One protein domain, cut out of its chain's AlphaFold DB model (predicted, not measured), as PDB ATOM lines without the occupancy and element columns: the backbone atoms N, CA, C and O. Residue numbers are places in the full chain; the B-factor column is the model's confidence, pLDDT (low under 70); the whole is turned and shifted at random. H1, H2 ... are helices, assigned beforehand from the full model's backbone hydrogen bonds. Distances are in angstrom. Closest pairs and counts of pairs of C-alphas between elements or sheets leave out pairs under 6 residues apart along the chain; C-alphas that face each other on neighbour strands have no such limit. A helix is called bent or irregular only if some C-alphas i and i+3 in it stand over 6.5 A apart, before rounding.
ATOM      1  N   GLU A   2     -13.204  15.577 -10.347       80.25
ATOM      2  CA  GLU A   2     -12.459  16.356  -9.343       80.25
ATOM      3  C   GLU A   2     -10.945  16.329  -9.599       80.25
ATOM      4  O   GLU A   2     -10.368  17.384  -9.831       80.25
ATOM      5  N   ASP A   3     -10.351  15.143  -9.792       85.88
ATOM      6  CA  ASP A   3      -8.922  15.014 -10.140       85.88
ATOM      7  C   ASP A   3      -8.491  15.840 -11.363       85.88
ATOM      8  O   ASP A   3      -7.387  16.372 -11.403       85.88
ATOM      9  N   TYR A   4      -9.349  15.937 -12.383       90.44
ATOM     10  CA  TYR A   4      -9.047  16.705 -13.593       90.44
ATOM     11  C   TYR A   4      -9.069  18.207 -13.298       90.44
ATOM     12  O   TYR A   4      -8.188  18.943 -13.731       90.44
ATOM     13  N   LEU A   5     -10.071  18.666 -12.549       90.25
ATOM     14  CA  LEU A   5     -10.198  20.071 -12.177       90.25
ATOM     15  C   LEU A   5      -9.004  20.518 -11.328       90.25
ATOM     16  O   LEU A   5      -8.394  21.544 -11.638       90.25
ATOM     17  N   ASP A   6      -8.609  19.701 -10.353       87.88
ATOM     18  CA  ASP A   6      -7.473  19.968  -9.471       87.88
ATOM     19  C   ASP A   6      -6.151  20.010 -10.240       87.88
ATOM     20  O   ASP A   6      -5.377  20.959 -10.099       87.88
ATOM     21  N   GLN A   7      -5.910  19.034 -11.123       93.56
ATOM     22  CA  GLN A   7      -4.709  18.997 -11.966       93.56
ATOM     23  C   GLN A   7      -4.575  20.225 -12.875       93.56
ATOM     24  O   GLN A   7      -3.461  20.593 -13.252       93.56
ATOM     25  N   HIS A   8      -5.690  20.868 -13.220       94.31
ATOM     26  CA  HIS A   8      -5.725  22.030 -14.102       94.31
ATOM     27  C   HIS A   8      -5.958  23.363 -13.375       94.31
ATOM     28  O   HIS A   8      -6.027  24.400 -14.035       94.31
ATOM     29  N   GLY A   9      -6.053  23.368 -12.040       92.44
ATOM     30  CA  GLY A   9      -6.308  24.579 -11.255       92.44
ATOM     31  C   GLY A   9      -7.662  25.229 -11.563       92.44
ATOM     32  O   GLY A   9      -7.785  26.454 -11.537       92.44
ATOM     33  N   ILE A  10      -8.669  24.422 -11.905       92.44
ATOM     34  CA  ILE A  10     -10.015  24.881 -12.253       92.44
ATOM     35  C   ILE A  10     -10.900  24.778 -11.014       92.44
ATOM     36  O   ILE A  10     -11.163  23.683 -10.532       92.44
ATOM     37  N   LEU A  11     -11.416  25.908 -10.530       90.12
ATOM     38  CA  LEU A  11     -12.372  25.919  -9.421       90.12
ATOM     39  C   LEU A  11     -13.779  25.547  -9.924       90.12
ATOM     40  O   LEU A  11     -14.348  26.304 -10.722       90.12
ATOM     41  N   PRO A  12     -14.379  24.433  -9.468       91.56
ATOM     42  CA  PRO A  12     -15.752  24.113  -9.826       91.56
ATOM     43  C   PRO A  12     -16.754  25.072  -9.170       91.56
ATOM     44  O   PRO A  12     -16.637  25.435  -7.998       91.56
ATOM     45  N   VAL A  13     -17.785  25.449  -9.933       89.38
ATOM     46  CA  VAL A  13     -18.900  26.281  -9.458       89.38
ATOM     47  C   VAL A  13     -20.205  25.494  -9.575       89.38
ATOM     48  O   VAL A  13     -20.629  25.133 -10.672       89.38
ATOM     49  N   ALA A  14     -20.871  25.254  -8.448       86.50
ATOM     50  CA  ALA A  14     -22.152  24.563  -8.399       86.50
ATOM     51  C   ALA A  14     -23.293  25.473  -8.889       86.50
ATOM     52  O   ALA A  14     -23.676  26.444  -8.227       86.50
ATOM     53  N   TRP A  15     -23.879  25.133 -10.040       84.25
ATOM     54  CA  TRP A  15     -25.115  25.743 -10.535       84.25
ATOM     55  C   TRP A  15     -26.345  24.975 -10.035       84.25
ATOM     56  O   TRP A  15     -26.352  23.748 -10.003       84.25
ATOM     57  N   SER A  16     -27.400  25.700  -9.643       81.94
ATOM     58  CA  SER A  16     -28.572  25.136  -8.948       81.94
ATOM     59  C   SER A  16     -28.197  24.255  -7.740       81.94
ATOM     60  O   SER A  16     -28.665  23.120  -7.638       81.94
ATOM     61  N   PRO A  17     -27.429  24.789  -6.769       75.94
ATOM     62  CA  PRO A  17     -26.784  24.001  -5.712       75.94
ATOM     63  C   PRO A  17     -27.740  23.237  -4.790       75.94
ATOM     64  O   PRO A  17     -27.308  22.333  -4.092       75.94
ATOM     65  N   LEU A  18     -29.028  23.586  -4.782       80.44
ATOM     66  CA  LEU A  18     -30.061  22.949  -3.959       80.44
ATOM     67  C   LEU A  18     -30.979  22.006  -4.760       80.44
ATOM     68  O   LEU A  18     -32.073  21.693  -4.297       80.44
ATOM     69  N   ALA A  19     -30.608  21.639  -5.994       79.31
ATOM     70  CA  ALA A  19     -31.409  20.836  -6.933       79.31
ATOM     71  C   ALA A  19     -32.884  21.284  -7.020       79.31
ATOM     72  O   ALA A  19     -33.816  20.486  -6.950       79.31
ATOM     73  N   GLN A  20     -33.101  22.602  -7.102       77.19
ATOM     74  CA  GLN A  20     -34.436  23.227  -7.112       77.19
ATOM     75  C   GLN A  20     -35.308  22.911  -5.876       77.19
ATOM     76  O   GLN A  20     -36.529  23.030  -5.921       77.19
ATOM     77  N   GLY A  21     -34.686  22.550  -4.754       76.00
ATOM     78  CA  GLY A  21     -35.348  22.239  -3.491       76.00
ATOM     79  C   GLY A  21     -35.699  20.764  -3.298       76.00
ATOM     80  O   GLY A  21     -36.214  20.425  -2.238       76.00
ATOM     81  N   GLN A  22     -35.409  19.883  -4.264       76.31
ATOM     82  CA  GLN A  22     -35.726  18.449  -4.150       76.31
ATOM     83  C   GLN A  22     -34.985  17.779  -2.988       76.31
ATOM     84  O   GLN A  22     -35.542  16.916  -2.321       76.31
ATOM     85  N   ILE A  23     -33.768  18.239  -2.699       80.81
ATOM     86  CA  ILE A  23     -32.917  17.659  -1.655       80.81
ATOM     87  C   ILE A  23     -33.422  17.996  -0.240       80.81
ATOM     88  O   ILE A  23     -33.058  17.335   0.725       80.81
ATOM     89  N   LEU A  24     -34.272  19.024  -0.089       83.06
ATOM     90  CA  LEU A  24     -34.684  19.550   1.222       83.06
ATOM     91  C   LEU A  24     -35.484  18.538   2.063       83.06
ATOM     92  O   LEU A  24     -35.674  18.753   3.260       83.06
ATOM     93  N   GLN A  25     -35.961  17.460   1.437       86.31
ATOM     94  CA  GLN A  25     -36.716  16.385   2.079       86.31
ATOM     95  C   GLN A  25     -35.865  15.147   2.401       86.31
ATOM     96  O   GLN A  25     -36.400  14.167   2.908       86.31
ATOM     97  N   GLU A  26     -34.560  15.168   2.116       90.31
ATOM     98  CA  GLU A  26     -33.681  14.037   2.420       90.31
ATOM     99  C   GLU A  26     -33.475  13.898   3.929       90.31
ATOM    100  O   GLU A  26     -32.933  14.790   4.588       90.31
ATOM    101  N   GLN A  27     -33.879  12.750   4.476       92.81
ATOM    102  CA  GLN A  27     -33.897  12.513   5.920       92.81
ATOM    103  C   GLN A  27     -32.507  12.655   6.553       92.81
ATOM    104  O   GLN A  27     -32.376  13.250   7.619       92.81
ATOM    105  N   ALA A  28     -31.465  12.160   5.877       93.50
ATOM    106  CA  ALA A  28     -30.085  12.280   6.349       93.50
ATOM    107  C   ALA A  28     -29.664  13.750   6.511       93.50
ATOM    108  O   ALA A  28     -29.044  14.118   7.505       93.50
ATOM    109  N   LEU A  29     -30.061  14.612   5.571       95.31
ATOM    110  CA  LEU A  29     -29.760  16.039   5.638       95.31
ATOM    111  C   LEU A  29     -30.581  16.759   6.705       95.31
ATOM    112  O   LEU A  29     -30.074  17.697   7.313       95.31
ATOM    113  N   GLN A  30     -31.821  16.331   6.950       95.56
ATOM    114  CA  GLN A  30     -32.642  16.865   8.040       95.56
ATOM    115  C   GLN A  30     -32.031  16.548   9.407       95.56
ATOM    116  O   GLN A  30     -31.916  17.446  10.234       95.56
ATOM    117  N   THR A  31     -31.550  15.322   9.618       96.50
ATOM    118  CA  THR A  31     -30.871  14.942  10.868       96.50
ATOM    119  C   THR A  31     -29.608  15.771  11.107       96.50
ATOM    120  O   THR A  31     -29.411  16.295  12.201       96.50
ATOM    121  N   ILE A  32     -28.777  15.964  10.079       97.25
ATOM    122  CA  ILE A  32     -27.583  16.820  10.182       97.25
ATOM    123  C   ILE A  32     -27.991  18.278  10.454       97.25
ATOM    124  O   ILE A  32     -27.416  18.948  11.310       97.25
ATOM    125  N   ALA A  33     -29.018  18.778   9.767       96.62
ATOM    126  CA  ALA A  33     -29.543  20.126   9.966       96.62
ATOM    127  C   ALA A  33     -30.014  20.363  11.412       96.62
ATOM    128  O   ALA A  33     -29.687  21.393  12.002       96.62
ATOM    129  N   GLU A  34     -30.717  19.396  12.003       97.06
ATOM    130  CA  GLU A  34     -31.142  19.428  13.404       97.06
ATOM    131  C   GLU A  34     -29.951  19.461  14.370       97.06
ATOM    132  O   GLU A  34     -29.940  20.287  15.282       97.06
ATOM    133  N   HIS A  35     -28.922  18.636  14.144       97.19
ATOM    134  CA  HIS A  35     -27.718  18.609  14.984       97.19
ATOM    135  C   HIS A  35     -26.993  19.960  15.033       97.19
ATOM    136  O   HIS A  35     -26.535  20.376  16.097       97.19
ATOM    137  N   HIS A  36     -26.918  20.663  13.902       97.38
ATOM    138  CA  HIS A  36     -26.269  21.977  13.812       97.38
ATOM    139  C   HIS A  36     -27.209  23.149  14.122       97.38
ATOM    140  O   HIS A  36     -26.757  24.292  14.161       97.38
ATOM    141  N   ASN A  37     -28.507  22.898  14.339       96.94
ATOM    142  CA  ASN A  37     -29.550  23.928  14.414       96.94
ATOM    143  C   ASN A  37     -29.517  24.881  13.198       96.94
ATOM    144  O   ASN A  37     -29.569  26.110  13.317       96.94
ATOM    145  N   LYS A  38     -29.387  24.298  12.006       97.19
ATOM    146  CA  LYS A  38     -29.317  24.993  10.717       97.19
ATOM    147  C   LYS A  38     -30.397  24.467   9.782       97.19
ATOM    148  O   LYS A  38     -31.051  23.467  10.047       97.19
ATOM    149  N   SER A  39     -30.623  25.156   8.670       95.69
ATOM    150  CA  SER A  39     -31.501  24.644   7.614       95.69
ATOM    151  C   SER A  39     -30.778  23.618   6.737       95.69
ATOM    152  O   SER A  39     -29.569  23.708   6.531       95.69
ATOM    153  N   VAL A  40     -31.527  22.705   6.109       95.62
ATOM    154  CA  VAL A  40     -30.973  21.766   5.114       95.62
ATOM    155  C   VAL A  40     -30.242  22.500   3.980       95.62
ATOM    156  O   VAL A  40     -29.203  22.045   3.509       95.62
ATOM    157  N   ALA A  41     -30.733  23.676   3.575       94.75
ATOM    158  CA  ALA A  41     -30.053  24.504   2.583       94.75
ATOM    159  C   ALA A  41     -28.653  24.932   3.053       94.75
ATOM    160  O   ALA A  41     -27.702  24.830   2.285       94.75
ATOM    161  N   GLN A  42     -28.508  25.350   4.314       96.56
ATOM    162  CA  GLN A  42     -27.203  25.699   4.879       96.56
ATOM    163  C   GLN A  42     -26.274  24.486   4.952       96.56
ATOM    164  O   GLN A  42     -25.101  24.624   4.621       96.56
ATOM    165  N   ILE A  43     -26.783  23.297   5.297       97.00
ATOM    166  CA  ILE A  43     -25.982  22.062   5.305       97.00
ATOM    167  C   ILE A  43     -25.392  21.777   3.919       97.00
ATOM    168  O   ILE A  43     -24.189  21.561   3.803       97.00
ATOM    169  N   VAL A  44     -26.190  21.858   2.850       94.94
ATOM    170  CA  VAL A  44     -25.685  21.634   1.481       94.94
ATOM    171  C   VAL A  44     -24.665  22.673   1.059       94.94
ATOM    172  O   VAL A  44     -23.640  22.332   0.472       94.94
ATOM    173  N   LEU A  45     -24.949  23.949   1.316       95.38
ATOM    174  CA  LEU A  45     -24.048  25.022   0.911       95.38
ATOM    175  C   LEU A  45     -22.733  24.947   1.691       95.38
ATOM    176  O   LEU A  45     -21.668  25.189   1.124       95.38
ATOM    177  N   ARG A  46     -22.790  24.554   2.969       96.69
ATOM    178  CA  ARG A  46     -21.600  24.309   3.781       96.69
ATOM    179  C   ARG A  46     -20.813  23.100   3.289       96.69
ATOM    180  O   ARG A  46     -19.591  23.183   3.223       96.69
ATOM    181  N   TRP A  47     -21.496  22.020   2.914       95.88
ATOM    182  CA  TRP A  47     -20.872  20.846   2.310       95.88
ATOM    183  C   TRP A  47     -20.113  21.224   1.036       95.88
ATOM    184  O   TRP A  47     -18.918  20.972   0.975       95.88
ATOM    185  N   GLN A  48     -20.753  21.933   0.097       93.75
ATOM    186  CA  GLN A  48     -20.102  22.430  -1.126       93.75
ATOM    187  C   GLN A  48     -18.855  23.258  -0.810       93.75
ATOM    188  O   GLN A  48     -17.790  23.024  -1.372       93.75
ATOM    189  N   PHE A  49     -18.970  24.201   0.127       94.19
ATOM    190  CA  PHE A  49     -17.839  25.031   0.522       94.19
ATOM    191  C   PHE A  49     -16.680  24.203   1.103       94.19
ATOM    192  O   PHE A  49     -15.527  24.415   0.732       94.19
ATOM    193  N   GLN A  50     -16.969  23.246   1.992       95.06
ATOM    194  CA  GLN A  50     -15.950  22.395   2.616       95.06
ATOM    195  C   GLN A  50     -15.305  21.403   1.644       95.06
ATOM    196  O   GLN A  50     -14.151  21.039   1.848       95.06
ATOM    197  N   THR A  51     -16.010  20.992   0.589       92.31
ATOM    198  CA  THR A  51     -15.488  20.089  -0.447       92.31
ATOM    199  C   THR A  51     -14.829  20.826  -1.618       92.31
ATOM    200  O   THR A  51     -14.543  20.218  -2.643       92.31
ATOM    201  N   GLY A  52     -14.556  22.130  -1.481       91.88
ATOM    202  CA  GLY A  52     -13.799  22.903  -2.472       91.88
ATOM    203  C   GLY A  52     -14.629  23.454  -3.633       91.88
ATOM    204  O   GLY A  52     -14.070  23.930  -4.621       91.88
ATOM    205  N   TRP A  53     -15.958  23.439  -3.523       93.69
ATOM    206  CA  TRP A  53     -16.856  23.995  -4.527       93.69
ATOM    207  C   TRP A  53     -17.237  25.438  -4.199       93.69
ATOM    208  O   TRP A  53     -17.669  25.767  -3.092       93.69
ATOM    209  N   ALA A  54     -17.180  26.309  -5.206       90.94
ATOM    210  CA  ALA A  54     -17.878  27.587  -5.140       90.94
ATOM    211  C   ALA A  54     -19.384  27.372  -5.362       90.94
ATOM    212  O   ALA A  54     -19.793  26.538  -6.172       90.94
ATOM    213  N   THR A  55     -20.229  28.148  -4.681       90.56
ATOM    214  CA  THR A  55     -21.691  28.014  -4.771       90.56
ATOM    215  C   THR A  55     -22.375  29.354  -5.018       90.56
ATOM    216  O   THR A  55     -21.972  30.383  -4.479       90.56
ATOM    217  N   ILE A  56     -23.413  29.346  -5.858       89.69
ATOM    218  CA  ILE A  56     -24.191  30.534  -6.246       89.69
ATOM    219  C   ILE A  56     -25.698  30.289  -6.045       89.69
ATOM    220  O   ILE A  56     -26.459  30.154  -7.010       89.69
ATOM    221  N   PRO A  57     -26.176  30.185  -4.789       88.94
ATOM    222  CA  PRO A  57     -27.577  29.899  -4.516       88.94
ATOM    223  C   PRO A  57     -28.482  31.060  -4.946       88.94
ATOM    224  O   PRO A  57     -28.346  32.194  -4.494       88.94
ATOM    225  N   LYS A  58     -29.481  30.763  -5.784       89.12
ATOM    226  CA  LYS A  58     -30.512  31.732  -6.173       89.12
ATOM    227  C   LYS A  58     -31.591  31.836  -5.094       89.12
ATOM    228  O   LYS A  58     -32.201  30.835  -4.722       89.12
ATOM    229  N   SER A  59     -31.935  33.057  -4.698       89.75
ATOM    230  CA  SER A  59     -33.163  33.358  -3.961       89.75
ATOM    231  C   SER A  59     -33.687  34.745  -4.332       89.75
ATOM    232  O   SER A  59     -32.908  35.642  -4.630       89.75
ATOM    233  N   ILE A  60     -35.011  34.919  -4.302       93.38
ATOM    234  CA  ILE A  60     -35.680  36.234  -4.378       93.38
ATOM    235  C   ILE A  60     -36.170  36.717  -3.004       93.38
ATOM    236  O   ILE A  60     -36.707  37.811  -2.878       93.38
ATOM    237  N   ARG A  61     -36.045  35.862  -1.984       95.25
ATOM    238  CA  ARG A  61     -36.521  36.085  -0.619       95.25
ATOM    239  C   ARG A  61     -35.360  36.584   0.246       95.25
ATOM    240  O   ARG A  61     -34.406  35.808   0.393       95.25
ATOM    241  N   PRO A  62     -35.408  37.813   0.794       95.06
ATOM    242  CA  PRO A  62     -34.317  38.392   1.582       95.06
ATOM    243  C   PRO A  62     -33.866  37.507   2.748       95.06
ATOM    244  O   PRO A  62     -32.670  37.294   2.930       95.06
ATOM    245  N   GLU A  63     -34.813  36.903   3.463       95.19
ATOM    246  CA  GLU A  63     -34.553  36.018   4.598       95.19
ATOM    247  C   GLU A  63     -33.720  34.790   4.200       95.19
ATOM    248  O   GLU A  63     -32.819  34.366   4.920       95.19
ATOM    249  N   ARG A  64     -33.958  34.256   2.996       92.88
ATOM    250  CA  ARG A  64     -33.188  33.132   2.454       92.88
ATOM    251  C   ARG A  64     -31.834  33.568   1.916       92.88
ATOM    252  O   ARG A  64     -30.895  32.796   2.004       92.88
ATOM    253  N   ILE A  65     -31.721  34.774   1.355       94.19
ATOM    254  CA  ILE A  65     -30.424  35.308   0.908       94.19
ATOM    255  C   ILE A  65     -29.485  35.424   2.110       94.19
ATOM    256  O   ILE A  65     -28.352  34.962   2.042       94.19
ATOM    257  N   GLN A  66     -29.985  35.971   3.220       95.06
ATOM    258  CA  GLN A  66     -29.216  36.089   4.453       95.06
ATOM    259  C   GLN A  66     -28.867  34.714   5.037       95.06
ATOM    260  O   GLN A  66     -27.701  34.455   5.310       95.06
ATOM    261  N   SER A  67     -29.845  33.811   5.158       93.56
ATOM    262  CA  SER A  67     -29.602  32.455   5.672       93.56
ATOM    263  C   SER A  67     -28.617  31.656   4.807       93.56
ATOM    264  O   SER A  67     -27.751  30.978   5.346       93.56
ATOM    265  N   ASN A  68     -28.680  31.781   3.477       93.94
ATOM    266  CA  ASN A  68     -27.750  31.111   2.564       93.94
ATOM    267  C   ASN A  68     -26.308  31.631   2.679       93.94
ATOM    268  O   ASN A  68     -25.399  30.943   2.228       93.94
ATOM    269  N   ALA A  69     -26.094  32.834   3.221       93.81
ATOM    270  CA  ALA A  69     -24.762  33.388   3.471       93.81
ATOM    271  C   ALA A  69     -24.230  33.049   4.877       93.81
ATOM    272  O   ALA A  69     -23.024  33.107   5.112       93.81
ATOM    273  N   ASP A  70     -25.116  32.677   5.804       95.19
ATOM    274  CA  ASP A  70     -24.792  32.310   7.183       95.19
ATOM    275  C   ASP A  70     -24.303  30.854   7.273       95.19
ATOM    276  O   ASP A  70     -25.024  29.951   7.709       95.19
ATOM    277  N   LEU A  71     -23.092  30.618   6.758       95.31
ATOM    278  CA  LEU A  71     -22.478  29.288   6.620       95.31
ATOM    279  C   LEU A  71     -21.159  29.131   7.383       95.31
ATOM    280  O   LEU A  71     -20.522  28.084   7.301       95.31
ATOM    281  N   PHE A  72     -20.676  30.182   8.043       94.75
ATOM    282  CA  PHE A  72     -19.296  30.236   8.542       94.75
ATOM    283  C   PHE A  72     -19.180  30.090  10.060       94.75
ATOM    284  O   PHE A  72     -18.070  30.080  10.583       94.75
ATOM    285  N   ASP A  73     -20.304  29.949  10.755       96.06
ATOM    286  CA  ASP A  73     -20.389  29.765  12.204       96.06
ATOM    287  C   ASP A  73     -20.513  28.289  12.629       96.06
ATOM    288  O   ASP A  73     -20.568  27.996  13.821       96.06
ATOM    289  N   PHE A  74     -20.510  27.352  11.674       97.31
ATOM    290  CA  PHE A  74     -20.487  25.909  11.922       97.31
ATOM    291  C   PHE A  74     -19.589  25.180  10.915       97.31
ATOM    292  O   PHE A  74     -19.125  25.761   9.932       97.31
ATOM    293  N   THR A  75     -19.293  23.909  11.180       97.69
ATOM    294  CA  THR A  75     -18.498  23.034  10.305       97.69
ATOM    295  C   THR A  75     -19.068  21.626  10.364       97.69
ATOM    296  O   THR A  75     -19.389  21.148  11.447       97.69
ATOM    297  N   LEU A  76     -19.183  20.982   9.205       97.88
ATOM    298  CA  LEU A  76     -19.574  19.583   9.091       97.88
ATOM    299  C   LEU A  76     -18.401  18.680   9.452       97.88
ATOM    300  O   LEU A  76     -17.267  18.956   9.044       97.88
ATOM    301  N   THR A  77     -18.682  17.608  10.181       98.06
ATOM    302  CA  THR A  77     -17.687  16.583  10.506       98.06
ATOM    303  C   THR A  77     -17.362  15.725   9.283       98.06
ATOM    304  O   THR A  77     -18.139  15.653   8.329       98.06
ATOM    305  N   ASP A  78     -16.233  15.018   9.320       97.12
ATOM    306  CA  ASP A  78     -15.855  14.090   8.246       97.12
ATOM    307  C   ASP A  78     -16.906  12.984   8.046       97.12
ATOM    308  O   ASP A  78     -17.162  12.550   6.922       97.12
ATOM    309  N   GLU A  79     -17.570  12.559   9.124       96.81
ATOM    310  CA  GLU A  79     -18.651  11.567   9.102       96.81
ATOM    311  C   GLU A  79     -19.907  12.114   8.408       96.81
ATOM    312  O   GLU A  79     -20.532  11.425   7.598       96.81
ATOM    313  N   GLU A  80     -20.261  13.372   8.676       97.25
ATOM    314  CA  GLU A  80     -21.379  14.056   8.025       97.25
ATOM    315  C   GLU A  80     -21.092  14.279   6.541       97.25
ATOM    316  O   GLU A  80     -21.935  13.960   5.704       97.25
ATOM    317  N   ILE A  81     -19.889  14.746   6.189       96.25
ATOM    318  CA  ILE A  81     -19.457  14.888   4.790       96.25
ATOM    319  C   ILE A  81     -19.529  13.539   4.075       96.25
ATOM    320  O   ILE A  81     -20.095  13.454   2.986       96.25
ATOM    321  N   THR A  82     -19.010  12.478   4.698       94.94
ATOM    322  CA  THR A  82     -19.077  11.117   4.152       94.94
ATOM    323  C   THR A  82     -20.523  10.699   3.913       94.94
ATOM    324  O   THR A  82     -20.851  10.224   2.829       94.94
ATOM    325  N   THR A  83     -21.408  10.937   4.882       94.12
ATOM    326  CA  THR A  83     -22.839  10.630   4.767       94.12
ATOM    327  C   THR A  83     -23.473  11.363   3.586       94.12
ATOM    328  O   THR A  83     -24.149  10.737   2.773       94.12
ATOM    329  N   ILE A  84     -23.214  12.665   3.436       93.81
ATOM    330  CA  ILE A  84     -23.745  13.468   2.326       93.81
ATOM    331  C   ILE A  84     -23.235  12.944   0.979       93.81
ATOM    332  O   ILE A  84     -24.020  12.812   0.044       93.81
ATOM    333  N   ASN A  85     -21.956  12.571   0.891       90.94
ATOM    334  CA  ASN A  85     -21.374  12.018  -0.334       90.94
ATOM    335  C   ASN A  85     -22.049  10.703  -0.764       90.94
ATOM    336  O   ASN A  85     -22.162  10.441  -1.959       90.94
ATOM    337  N   THR A  86     -22.555   9.894   0.177       90.94
ATOM    338  CA  THR A  86     -23.296   8.663  -0.167       90.94
ATOM    339  C   THR A  86     -24.678   8.906  -0.776       90.94
ATOM    340  O   THR A  86     -25.276   7.968  -1.301       90.94
ATOM    341  N   LEU A  87     -25.191  10.142  -0.737       87.62
ATOM    342  CA  LEU A  87     -26.479  10.502  -1.335       87.62
ATOM    343  C   LEU A  87     -26.397  10.723  -2.853       87.62
ATOM    344  O   LEU A  87     -27.437  10.943  -3.479       87.62
TER     345      LEU A  87
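What this domain is: This is residues 2 to 87 of the 102 residues of the protein "Aldo_ket_red domain-containing protein" of Tumebacillus avium (UniProt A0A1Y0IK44). Short helices gather round H4, the longest, which lies in the middle: H3 and H6 pack side by side over one side of it, H5 lies on the opposite side, and H2 comes near its beginning. H1 lies off by itself past the other end of H4, on a long link that runs back toward the rest, where residues 13 to 14 pair in parallel with residues 54 to 55. The printed part has 86 residues with six named helices, H1 to H6 in that order, and no named strand; its class is all helix. It is compact, with a radius of gyration of the C-alphas of 13.1 A and spans of 36 by 31 by 25 A.

How they stand to each other: Begin at H4, residues 40 to 50. It touches H3, residues 27 to 36, about perpendicular at 80 degrees; the closest C-alphas, of Ala 33 and Val 40, are 5.3 A apart. Go on from H3 to H6, residues 78 to 85: they touch, with the C-alphas of Ile 32 and Glu 80 closest at 7.1 A, and run opposite ways at a shallow tilt of 32 degrees, only just short of steep. H4 and H6 are close but not clearly touching, with the C-alphas of Trp 47 and Ile 81 closest at 6.6 A. Look next at H5, residues 62 to 69, which touches H4 and runs the same way at a shallow tilt of 34 degrees, only just short of steep; the closest C-alphas, of Gln 42 and Asn 68, are 5.9 A apart. H2, residues 19 to 25, is close to H4 but not clearly touching, with the C-alphas of Leu 24 and Val 40 closest at 5.8 A. H1, residues 2 to 7, touches no helix. Every O i to N i+4 pair is within hydrogen-bond range in H1, H3, H4, H5 and H6; in H2 it is 0 of 3, beside 2 of 4 O i to N i+3 pairs.

Where its parts are: Find C-alpha 40 at (-30.973, 21.766, 5.114); from there H4 runs 15.2 A to C-alpha 50 at (-15.950, 22.395, 2.616). H3 spans 14.5 A between C-alphas 27 and 36. H2 is irregular, with C-alphas 20 and 23 at 7.9 A. H1 begins at C-alpha 2 at (-12.459, 16.356, -9.343), and H6 ends at C-alpha 85 at (-21.374, 12.018, -0.334).

The domain as a whole: The two C-alphas farthest apart, of Gln 7 and Glu 63, are 38.1 A apart. The links H1 to H2 and H4 to H5 are long, with 11 residues each. The printed part has no cut, and its mean pLDDT is 91.9; no printed residue is under 70.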